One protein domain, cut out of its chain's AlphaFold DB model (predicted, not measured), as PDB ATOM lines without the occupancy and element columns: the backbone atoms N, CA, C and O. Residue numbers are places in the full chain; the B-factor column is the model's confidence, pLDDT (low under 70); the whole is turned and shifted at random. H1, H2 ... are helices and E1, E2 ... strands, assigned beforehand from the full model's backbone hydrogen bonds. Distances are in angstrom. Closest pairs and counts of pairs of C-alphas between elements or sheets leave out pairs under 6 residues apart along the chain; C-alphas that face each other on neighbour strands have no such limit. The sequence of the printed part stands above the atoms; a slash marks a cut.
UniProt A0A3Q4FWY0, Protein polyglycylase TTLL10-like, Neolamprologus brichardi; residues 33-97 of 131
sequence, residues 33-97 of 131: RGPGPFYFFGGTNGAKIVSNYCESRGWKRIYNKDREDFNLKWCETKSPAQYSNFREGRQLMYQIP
ATOM      1  N   ARG A  33     -20.046  38.275 -18.030       87.69
ATOM      2  CA  ARG A  33     -18.717  38.229 -17.403       87.69
ATOM      3  C   ARG A  33     -18.734  37.402 -16.111       87.69
ATOM      4  O   ARG A  33     -19.790  37.001 -15.609       87.69
ATOM      5  N   GLY A  34     -17.541  37.171 -15.566       87.62
ATOM      6  CA  GLY A  34     -17.334  36.493 -14.287       87.62
ATOM      7  C   GLY A  34     -17.174  34.974 -14.413       87.62
ATOM      8  O   GLY A  34     -16.944  34.470 -15.511       87.62
ATOM      9  N   PRO A  35     -17.274  34.239 -13.293       84.50
ATOM     10  CA  PRO A  35     -17.149  32.792 -13.297       84.50
ATOM     11  C   PRO A  35     -18.405  32.137 -13.879       84.50
ATOM     12  O   PRO A  35     -19.523  32.667 -13.801       84.50
ATOM     13  N   GLY A  36     -18.204  30.960 -14.451       84.50
ATOM     14  CA  GLY A  36     -19.265  30.106 -14.952       84.50
ATOM     15  C   GLY A  36     -18.892  29.484 -16.288       84.50
ATOM     16  O   GLY A  36     -18.022  30.000 -16.990       84.50
ATOM     17  N   PRO A  37     -19.538  28.371 -16.643       95.12
ATOM     18  CA  PRO A  37     -19.339  27.800 -17.949       95.12
ATOM     19  C   PRO A  37     -20.052  28.644 -19.011       95.12
ATOM     20  O   PRO A  37     -21.200  29.070 -18.839       95.12
ATOM     21  N   PHE A  38     -19.361  28.893 -20.117       96.12
ATOM     22  CA  PHE A  38     -19.857  29.727 -21.207       96.12
ATOM     23  C   PHE A  38     -20.121  28.905 -22.462       96.12
ATOM     24  O   PHE A  38     -19.381  27.967 -22.773       96.12
ATOM     25  N   TYR A  39     -21.149  29.284 -23.218       95.00
ATOM     26  CA  TYR A  39     -21.439  28.650 -24.499       95.00
ATOM     27  C   TYR A  39     -21.727  29.651 -25.612       95.00
ATOM     28  O   TYR A  39     -22.381  30.671 -25.405       95.00
ATOM     29  N   PHE A  40     -21.256  29.329 -26.812       92.88
ATOM     30  CA  PHE A  40     -21.493  30.086 -28.037       92.88
ATOM     31  C   PHE A  40     -22.347  29.272 -29.013       92.88
ATOM     32  O   PHE A  40     -22.115  28.074 -29.178       92.88
ATOM     33  N   PHE A  41     -23.261  29.936 -29.726       91.81
ATOM     34  CA  PHE A  41     -24.030  29.348 -30.829       91.81
ATOM     35  C   PHE A  41     -23.827  30.121 -32.131       91.81
ATOM     36  O   PHE A  41     -24.093  31.319 -32.194       91.81
ATOM     37  N   GLY A  42     -23.438  29.402 -33.183       87.12
ATOM     38  CA  GLY A  42     -23.427  29.849 -34.572       87.12
ATOM     39  C   GLY A  42     -24.107  28.812 -35.467       87.12
ATOM     40  O   GLY A  42     -23.461  27.874 -35.930       87.12
ATOM     41  N   GLY A  43     -25.410  28.975 -35.686       85.81
ATOM     42  CA  GLY A  43     -26.250  28.037 -36.434       85.81
ATOM     43  C   GLY A  43     -27.630  27.886 -35.800       85.81
ATOM     44  O   GLY A  43     -27.908  28.484 -34.756       85.81
ATOM     45  N   THR A  44     -28.489  27.090 -36.429       87.31
ATOM     46  CA  THR A  44     -29.861  26.823 -35.955       87.31
ATOM     47  C   THR A  44     -30.117  25.338 -35.713       87.31
ATOM     48  O   THR A  44     -31.034  24.994 -34.963       87.31
ATOM     49  N   ASN A  45     -29.290  24.450 -36.272       88.00
ATOM     50  CA  ASN A  45     -29.445  23.011 -36.126       88.00
ATOM     51  C   ASN A  45     -29.257  22.586 -34.664       88.00
ATOM     52  O   ASN A  45     -28.214  22.846 -34.066       88.00
ATOM     53  N   GLY A  46     -30.280  21.958 -34.080       88.38
ATOM     54  CA  GLY A  46     -30.265  21.497 -32.689       88.38
ATOM     55  C   GLY A  46     -30.153  22.612 -31.640       88.38
ATOM     56  O   GLY A  46     -30.040  22.309 -30.452       88.38
ATOM     57  N   ALA A  47     -30.213  23.889 -32.045       88.75
ATOM     58  CA  ALA A  47     -29.847  25.010 -31.184       88.75
ATOM     59  C   ALA A  47     -30.693  25.073 -29.910       88.75
ATOM     60  O   ALA A  47     -30.142  25.181 -28.822       88.75
ATOM     61  N   LYS A  48     -32.017  24.920 -30.036       91.75
ATOM     62  CA  LYS A  48     -32.952  25.003 -28.904       91.75
ATOM     63  C   LYS A  48     -32.746  23.892 -27.872       91.75
ATOM     64  O   LYS A  48     -32.861  24.133 -26.680       91.75
ATOM     65  N   ILE A  49     -32.431  22.675 -28.316       94.81
ATOM     66  CA  ILE A  49     -32.236  21.526 -27.416       94.81
ATOM     67  C   ILE A  49     -31.000  21.762 -26.547       94.81
ATOM     68  O   ILE A  49     -31.041  21.624 -25.326       94.81
ATOM     69  N   VAL A  50     -29.906  22.167 -27.188       94.44
ATOM     70  CA  VAL A  50     -28.619  22.344 -26.518       94.44
ATOM     71  C   VAL A  50     -28.594  23.641 -25.704       94.44
ATOM     72  O   VAL A  50     -28.078  23.634 -24.588       94.44
ATOM     73  N   SER A  51     -29.206  24.730 -26.190       93.81
ATOM     74  CA  SER A  51     -29.324  25.975 -25.422       93.81
ATOM     75  C   SER A  51     -30.140  25.772 -24.151       93.81
ATOM     76  O   SER A  51     -29.670  26.145 -23.082       93.81
ATOM     77  N   ASN A  52     -31.298  25.103 -24.236       95.56
ATOM     78  CA  ASN A  52     -32.138  24.823 -23.071       95.56
ATOM     79  C   ASN A  52     -31.386  23.998 -22.019       95.56
ATOM     80  O   ASN A  52     -31.481  24.280 -20.825       95.56
ATOM     81  N   TYR A  53     -30.614  22.995 -22.454       96.19
ATOM     82  CA  TYR A  53     -29.774  22.221 -21.545       96.19
ATOM     83  C   TYR A  53     -28.734  23.113 -20.855       96.19
ATOM     84  O   TYR A  53     -28.679  23.142 -19.627       96.19
ATOM     85  N   CYS A  54     -27.953  23.885 -21.616       95.75
ATOM     86  CA  CYS A  54     -26.955  24.808 -21.071       95.75
ATOM     87  C   CYS A  54     -27.570  25.786 -20.055       95.75
ATOM     88  O   CYS A  54     -27.068  25.913 -18.936       95.75
ATOM     89  N   GLU A  55     -28.686  26.419 -20.411       94.56
ATOM     90  CA  GLU A  55     -29.401  27.376 -19.562       94.56
ATOM     91  C   GLU A  55     -29.902  26.717 -18.269       94.56
ATOM     92  O   GLU A  55     -29.668  27.245 -17.184       94.56
ATOM     93  N   SER A  56     -30.474  25.507 -18.348       96.81
ATOM     94  CA  SER A  56     -30.910  24.742 -17.166       96.81
ATOM     95  C   SER A  56     -29.768  24.376 -16.208       96.81
ATOM     96  O   SER A  56     -29.992  24.115 -15.028       96.81
ATOM     97  N   ARG A  57     -28.525  24.359 -16.706       96.69
ATOM     98  CA  ARG A  57     -27.308  24.094 -15.927       96.69
ATOM     99  C   ARG A  57     -26.615  25.375 -15.457       96.69
ATOM    100  O   ARG A  57     -25.513  25.293 -14.920       96.69
ATOM    101  N   GLY A  58     -27.220  26.544 -15.673       95.12
ATOM    102  CA  GLY A  58     -26.658  27.842 -15.294       95.12
ATOM    103  C   GLY A  58     -25.516  28.319 -16.195       95.12
ATOM    104  O   GLY A  58     -24.743  29.192 -15.795       95.12
ATOM    105  N   TRP A  59     -25.370  27.750 -17.395       96.56
ATOM    106  CA  TRP A  59     -24.369  28.211 -18.353       96.56
ATOM    107  C   TRP A  59     -24.802  29.543 -18.959       96.56
ATOM    108  O   TRP A  59     -25.985  29.786 -19.193       96.56
ATOM    109  N   LYS A  60     -23.828  30.405 -19.255       95.00
ATOM    110  CA  LYS A  60     -24.083  31.753 -19.775       95.00
ATOM    111  C   LYS A  60     -23.791  31.819 -21.273       95.00
ATOM    112  O   LYS A  60     -22.715  31.412 -21.722       95.00
ATOM    113  N   ARG A  61     -24.739  32.354 -22.048       94.00
ATOM    114  CA  ARG A  61     -24.595  32.501 -23.501       94.00
ATOM    115  C   ARG A  61     -23.689  33.669 -23.855       94.00
ATOM    116  O   ARG A  61     -23.963  34.795 -23.461       94.00
ATOM    117  N   ILE A  62     -22.687  33.411 -24.681       93.94
ATOM    118  CA  ILE A  62     -21.878  34.443 -25.328       93.94
ATOM    119  C   ILE A  62     -22.228  34.586 -26.810       93.94
ATOM    120  O   ILE A  62     -22.653  33.635 -27.471       93.94
ATOM    121  N   TYR A  63     -22.005  35.782 -27.336       90.81
ATOM    122  CA  TYR A  63     -22.279  36.201 -28.713       90.81
ATOM    123  C   TYR A  63     -21.002  36.656 -29.428       90.81
ATOM    124  O   TYR A  63     -20.906  36.642 -30.656       90.81
ATOM    125  N   ASN A  64     -19.980  37.010 -28.660       88.94
ATOM    126  CA  ASN A  64     -18.628  37.225 -29.118       88.94
ATOM    127  C   ASN A  64     -17.994  35.891 -29.560       88.94
ATOM    128  O   ASN A  64     -17.537  35.092 -28.744       88.94
ATOM    129  N   LYS A  65     -17.898  35.691 -30.879       86.06
ATOM    130  CA  LYS A  65     -17.293  34.497 -31.494       86.06
ATOM    131  C   LYS A  65     -15.789  34.325 -31.238       86.06
ATOM    132  O   LYS A  65     -15.288  33.217 -31.420       86.06
ATOM    133  N   ASP A  66     -15.093  35.402 -30.875       86.44
ATOM    134  CA  ASP A  66     -13.634  35.453 -30.694       86.44
ATOM    135  C   ASP A  66     -13.241  35.316 -29.210       86.44
ATOM    136  O   ASP A  66     -12.066  35.383 -28.865       86.44
ATOM    137  N   ARG A  67     -14.217  35.141 -28.306       88.19
ATOM    138  CA  ARG A  67     -13.957  34.846 -26.892       88.19
ATOM    139  C   ARG A  67     -13.361  33.437 -26.782       88.19
ATOM    140  O   ARG A  67     -13.866  32.518 -27.425       88.19
ATOM    141  N   GLU A  68     -12.322  33.264 -25.967       89.56
ATOM    142  CA  GLU A  68     -11.610  31.982 -25.811       89.56
ATOM    143  C   GLU A  68     -11.924  31.242 -24.505       89.56
ATOM    144  O   GLU A  68     -11.604  30.071 -24.357       89.56
ATOM    145  N   ASP A  69     -12.566  31.880 -23.540       92.06
ATOM    146  CA  ASP A  69     -12.953  31.278 -22.257       92.06
ATOM    147  C   ASP A  69     -14.310  30.553 -22.332       92.06
ATOM    148  O   ASP A  69     -15.012  30.414 -21.333       92.06
ATOM    149  N   PHE A  70     -14.697  30.084 -23.520       93.12
ATOM    150  CA  PHE A  70     -15.881  29.249 -23.689       93.12
ATOM    151  C   PHE A  70     -15.633  27.821 -23.207       93.12
ATOM    152  O   PHE A  70     -14.509  27.331 -23.217       93.12
ATOM    153  N   ASN A  71     -16.706  27.122 -22.859       95.00
ATOM    154  CA  ASN A  71     -16.694  25.687 -22.584       95.00
ATOM    155  C   ASN A  71     -17.326  24.907 -23.731       95.00
ATOM    156  O   ASN A  71     -16.877  23.808 -24.031       95.00
ATOM    157  N   LEU A  72     -18.331  25.476 -24.403       94.06
ATOM    158  CA  LEU A  72     -18.973  24.867 -25.565       94.06
ATOM    159  C   LEU A  72     -19.112  25.866 -26.713       94.06
ATOM    160  O   LEU A  72     -19.640  26.962 -26.541       94.06
ATOM    161  N   LYS A  73     -18.707  25.460 -27.915       92.56
ATOM    162  CA  LYS A  73     -18.948  26.205 -29.150       92.56
ATOM    163  C   LYS A  73     -19.758  25.354 -30.122       92.56
ATOM    164  O   LYS A  73     -19.248  24.419 -30.741       92.56
ATOM    165  N   TRP A  74     -21.035  25.690 -30.253       91.94
ATOM    166  CA  TRP A  74     -21.945  25.053 -31.192       91.94
ATOM    167  C   TRP A  74     -21.953  25.823 -32.510       91.94
ATOM    168  O   TRP A  74     -22.705  26.781 -32.677       91.94
ATOM    169  N   CYS A  75     -21.070  25.444 -33.434       87.25
ATOM    170  CA  CYS A  75     -20.941  26.085 -34.742       87.25
ATOM    171  C   CYS A  75     -21.064  25.076 -35.877       87.25
ATOM    172  O   CYS A  75     -20.350  24.078 -35.896       87.25
ATOM    173  N   GLU A  76     -21.911  25.373 -36.859       78.94
ATOM    174  CA  GLU A  76     -22.018  24.568 -38.083       78.94
ATOM    175  C   GLU A  76     -20.872  24.851 -39.069       78.94
ATOM    176  O   GLU A  76     -20.485  23.982 -39.855       78.94
ATOM    177  N   THR A  77     -20.307  26.064 -39.026       69.19
ATOM    178  CA  THR A  77     -19.181  26.463 -39.878       69.19
ATOM    179  C   THR A  77     -17.936  25.643 -39.544       69.19
ATOM    180  O   THR A  77     -17.612  25.422 -38.381       69.19
ATOM    181  N   LYS A  78     -17.244  25.176 -40.588       69.06
ATOM    182  CA  LYS A  78     -16.096  24.261 -40.505       69.06
ATOM    183  C   LYS A  78     -14.793  24.953 -40.906       69.06
ATOM    184  O   LYS A  78     -14.034  24.388 -41.693       69.06
ATOM    185  N   SER A  79     -14.557  26.196 -40.475       75.88
ATOM    186  CA  SER A  79     -13.301  26.851 -40.852       75.88
ATOM    187  C   SER A  79     -12.155  26.303 -39.991       75.88
ATOM    188  O   SER A  79     -12.308  26.203 -38.771       75.88
ATOM    189  N   PRO A  80     -10.996  25.949 -40.578       72.94
ATOM    190  CA  PRO A  80      -9.837  25.492 -39.806       72.94
ATOM    191  C   PRO A  80      -9.416  26.486 -38.715       72.94
ATOM    192  O   PRO A  80      -9.043  26.082 -37.618       72.94
ATOM    193  N   ALA A  81      -9.577  27.787 -38.980       76.81
ATOM    194  CA  ALA A  81      -9.287  28.866 -38.039       76.81
ATOM    195  C   ALA A  81     -10.085  28.783 -36.724       76.81
ATOM    196  O   ALA A  81      -9.638  29.300 -35.710       76.81
ATOM    197  N   GLN A  82     -11.251  28.127 -36.696       77.44
ATOM    198  CA  GLN A  82     -12.019  27.978 -35.454       77.44
ATOM    199  C   GLN A  82     -11.398  26.978 -34.474       77.44
ATOM    200  O   GLN A  82     -11.729  27.024 -33.292       77.44
ATOM    201  N   TYR A  83     -10.508  26.107 -34.953       81.69
ATOM    202  CA  TYR A  83      -9.860  25.072 -34.149       81.69
ATOM    203  C   TYR A  83      -8.434  25.434 -33.731       81.69
ATOM    204  O   TYR A  83      -7.882  24.750 -32.877       81.69
ATOM    205  N   SER A  84      -7.832  26.496 -34.287       80.12
ATOM    206  CA  SER A  84      -6.425  26.840 -34.013       80.12
ATOM    207  C   SER A  84      -6.150  27.112 -32.534       80.12
ATOM    208  O   SER A  84      -5.065  26.812 -32.050       80.12
ATOM    209  N   ASN A  85      -7.143  27.645 -31.817       82.50
ATOM    210  CA  ASN A  85      -7.022  28.025 -30.408       82.50
ATOM    211  C   ASN A  85      -7.772  27.048 -29.485       82.50
ATOM    212  O   ASN A  85      -8.033  27.371 -28.324       82.50
ATOM    213  N   PHE A  86      -8.161  25.874 -30.000       88.06
ATOM    214  CA  PHE A  86      -8.884  24.871 -29.229       88.06
ATOM    215  C   PHE A  86      -8.002  24.290 -28.119       88.06
ATOM    216  O   PHE A  86      -6.864  23.887 -28.354       88.06
ATOM    217  N   ARG A  87      -8.543  24.222 -26.900       90.38
ATOM    218  CA  ARG A  87      -7.856  23.682 -25.722       90.38
ATOM    219  C   ARG A  87      -8.504  22.373 -25.289       90.38
ATOM    220  O   ARG A  87      -9.568  22.375 -24.663       90.38
ATOM    221  N   GLU A  88      -7.831  21.269 -25.599       88.25
ATOM    222  CA  GLU A  88      -8.259  19.924 -25.215       88.25
ATOM    223  C   GLU A  88      -8.480  19.810 -23.697       88.25
ATOM    224  O   GLU A  88      -7.795  20.445 -22.891       88.25
ATOM    225  N   GLY A  89      -9.513  19.060 -23.301       90.69
ATOM    226  CA  GLY A  89      -9.906  18.878 -21.900       90.69
ATOM    227  C   GLY A  89     -10.548  20.103 -21.233       90.69
ATOM    228  O   GLY A  89     -11.036  19.989 -20.112       90.69
ATOM    229  N   ARG A  90     -10.583  21.269 -21.897       91.62
ATOM    230  CA  ARG A  90     -11.207  22.503 -21.371       91.62
ATOM    231  C   ARG A  90     -12.389  22.981 -22.203       91.62
ATOM    232  O   ARG A  90     -13.347  23.519 -21.653       91.62
ATOM    233  N   GLN A  91     -12.303  22.805 -23.517       93.75
ATOM    234  CA  GLN A  91     -13.284  23.285 -24.481       93.75
ATOM    235  C   GLN A  91     -13.932  22.120 -25.225       93.75
ATOM    236  O   GLN A  91     -13.313  21.084 -25.454       93.75
ATOM    237  N   LEU A  92     -15.175  22.324 -25.652       92.88
ATOM    238  CA  LEU A  92     -15.931  21.416 -26.504       92.88
ATOM    239  C   LEU A  92     -16.391  22.154 -27.759       92.88
ATOM    240  O   LEU A  92     -16.840  23.302 -27.702       92.88
ATOM    241  N   MET A  93     -16.317  21.474 -28.900       90.25
ATOM    242  CA  MET A  93     -16.829  21.963 -30.175       90.25
ATOM    243  C   MET A  93     -17.801  20.955 -30.778       90.25
ATOM    244  O   MET A  93     -17.588  19.751 -30.692       90.25
ATOM    245  N   TYR A  94     -18.866  21.457 -31.408       88.94
ATOM    246  CA  TYR A  94     -19.898  20.616 -32.027       88.94
ATOM    247  C   TYR A  94     -19.364  19.715 -33.157       88.94
ATOM    248  O   TYR A  94     -19.898  18.636 -33.400       88.94
ATOM    249  N   GLN A  95     -18.322  20.138 -33.872       86.12
ATOM    250  CA  GLN A  95     -17.767  19.390 -34.996       86.12
ATOM    251  C   GLN A  95     -16.324  18.981 -34.698       86.12
ATOM    252  O   GLN A  95     -15.556  19.746 -34.125       86.12
ATOM    253  N   ILE A  96     -15.960  17.775 -35.130       85.50
ATOM    254  CA  ILE A  96     -14.568  17.320 -35.157       85.50
ATOM    255  C   ILE A  96     -13.932  17.836 -36.460       85.50
ATOM    256  O   ILE A  96     -14.562  17.721 -37.526       85.50
ATOM    257  N   PRO A  97     -12.703  18.389 -36.420       84.50
ATOM    258  CA  PRO A  97     -11.957  18.741 -37.623       84.50
ATOM    259  C   PRO A  97     -11.898  17.582 -38.620       84.50
ATOM    260  O   PRO A  97     -11.788  16.420 -38.244       84.50
TER     261      PRO A  97
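AT A GLANCE: This is residues 33 to 97 of the 131 residues of the protein "Protein polyglycylase TTLL10-like" of Neolamprologus brichardi (UniProt A0A3Q4FWY0). What is the shape? With little regular structure, a small sheet of three short strands has H1 over one face, while unnamed residues 76 to 97 loop away and return beside E3, where residues 92 to 93 pair with it. What builds it? The printed part has 65 residues, with E1, H1, E2, E3 along the chain; the sheet E2 E1 E3 is parallel, the class mixed, and named elements hold only 22 residues. How large? It is compact, radius of gyration of the C-alphas 11.3 A, spanning 30 by 26 by 21 A.

IN THESE COORDINATES: Where are the strands? E1 is residues 38 to 42, 13.8 A long, from C-alpha 38 at (-19.857, 29.727, -21.207); E2 is 60 to 62, 6.6 A, and E3 72 to 75, 9.5 A. Where is the helix? H1, residues 47 to 56, is 14.1 A long, ending at C-alpha 56 at (-30.910, 24.742, -17.166).

HOW THE PARTS SIT: How do strands pair? Parallel to inner strand E1 are E3 at 3 degrees, N 40 and O 72 2.9 A apart, and E2 at 43 degrees, N 62 and O 39 2.9 A apart, both within hydrogen-bond range. Where is H1? It is on the sheet at a height of 9.4 A, over E1 and only just over E2 with 3 C-alphas, along the strands at 12 degrees to E1 on the local plane; the closest C-alphas of E1 and H1, Phe 41 and Ala 47, are 7.3 A apart. Every O i to N i+4 pair in H1 is within hydrogen-bond range. Is there a unit? E1, H1, E2 form a strand-helix-strand unit, parallel neighbour strands with a helix between, its crossover right-handed.

THE WHOLE: How wide? The two C-alphas farthest apart, Ser 56 and Pro 80, are 30.9 A apart. Any cut or doubt? The printed part has no cut and no long link between named elements; residues 77 to 78 have pLDDT under 70.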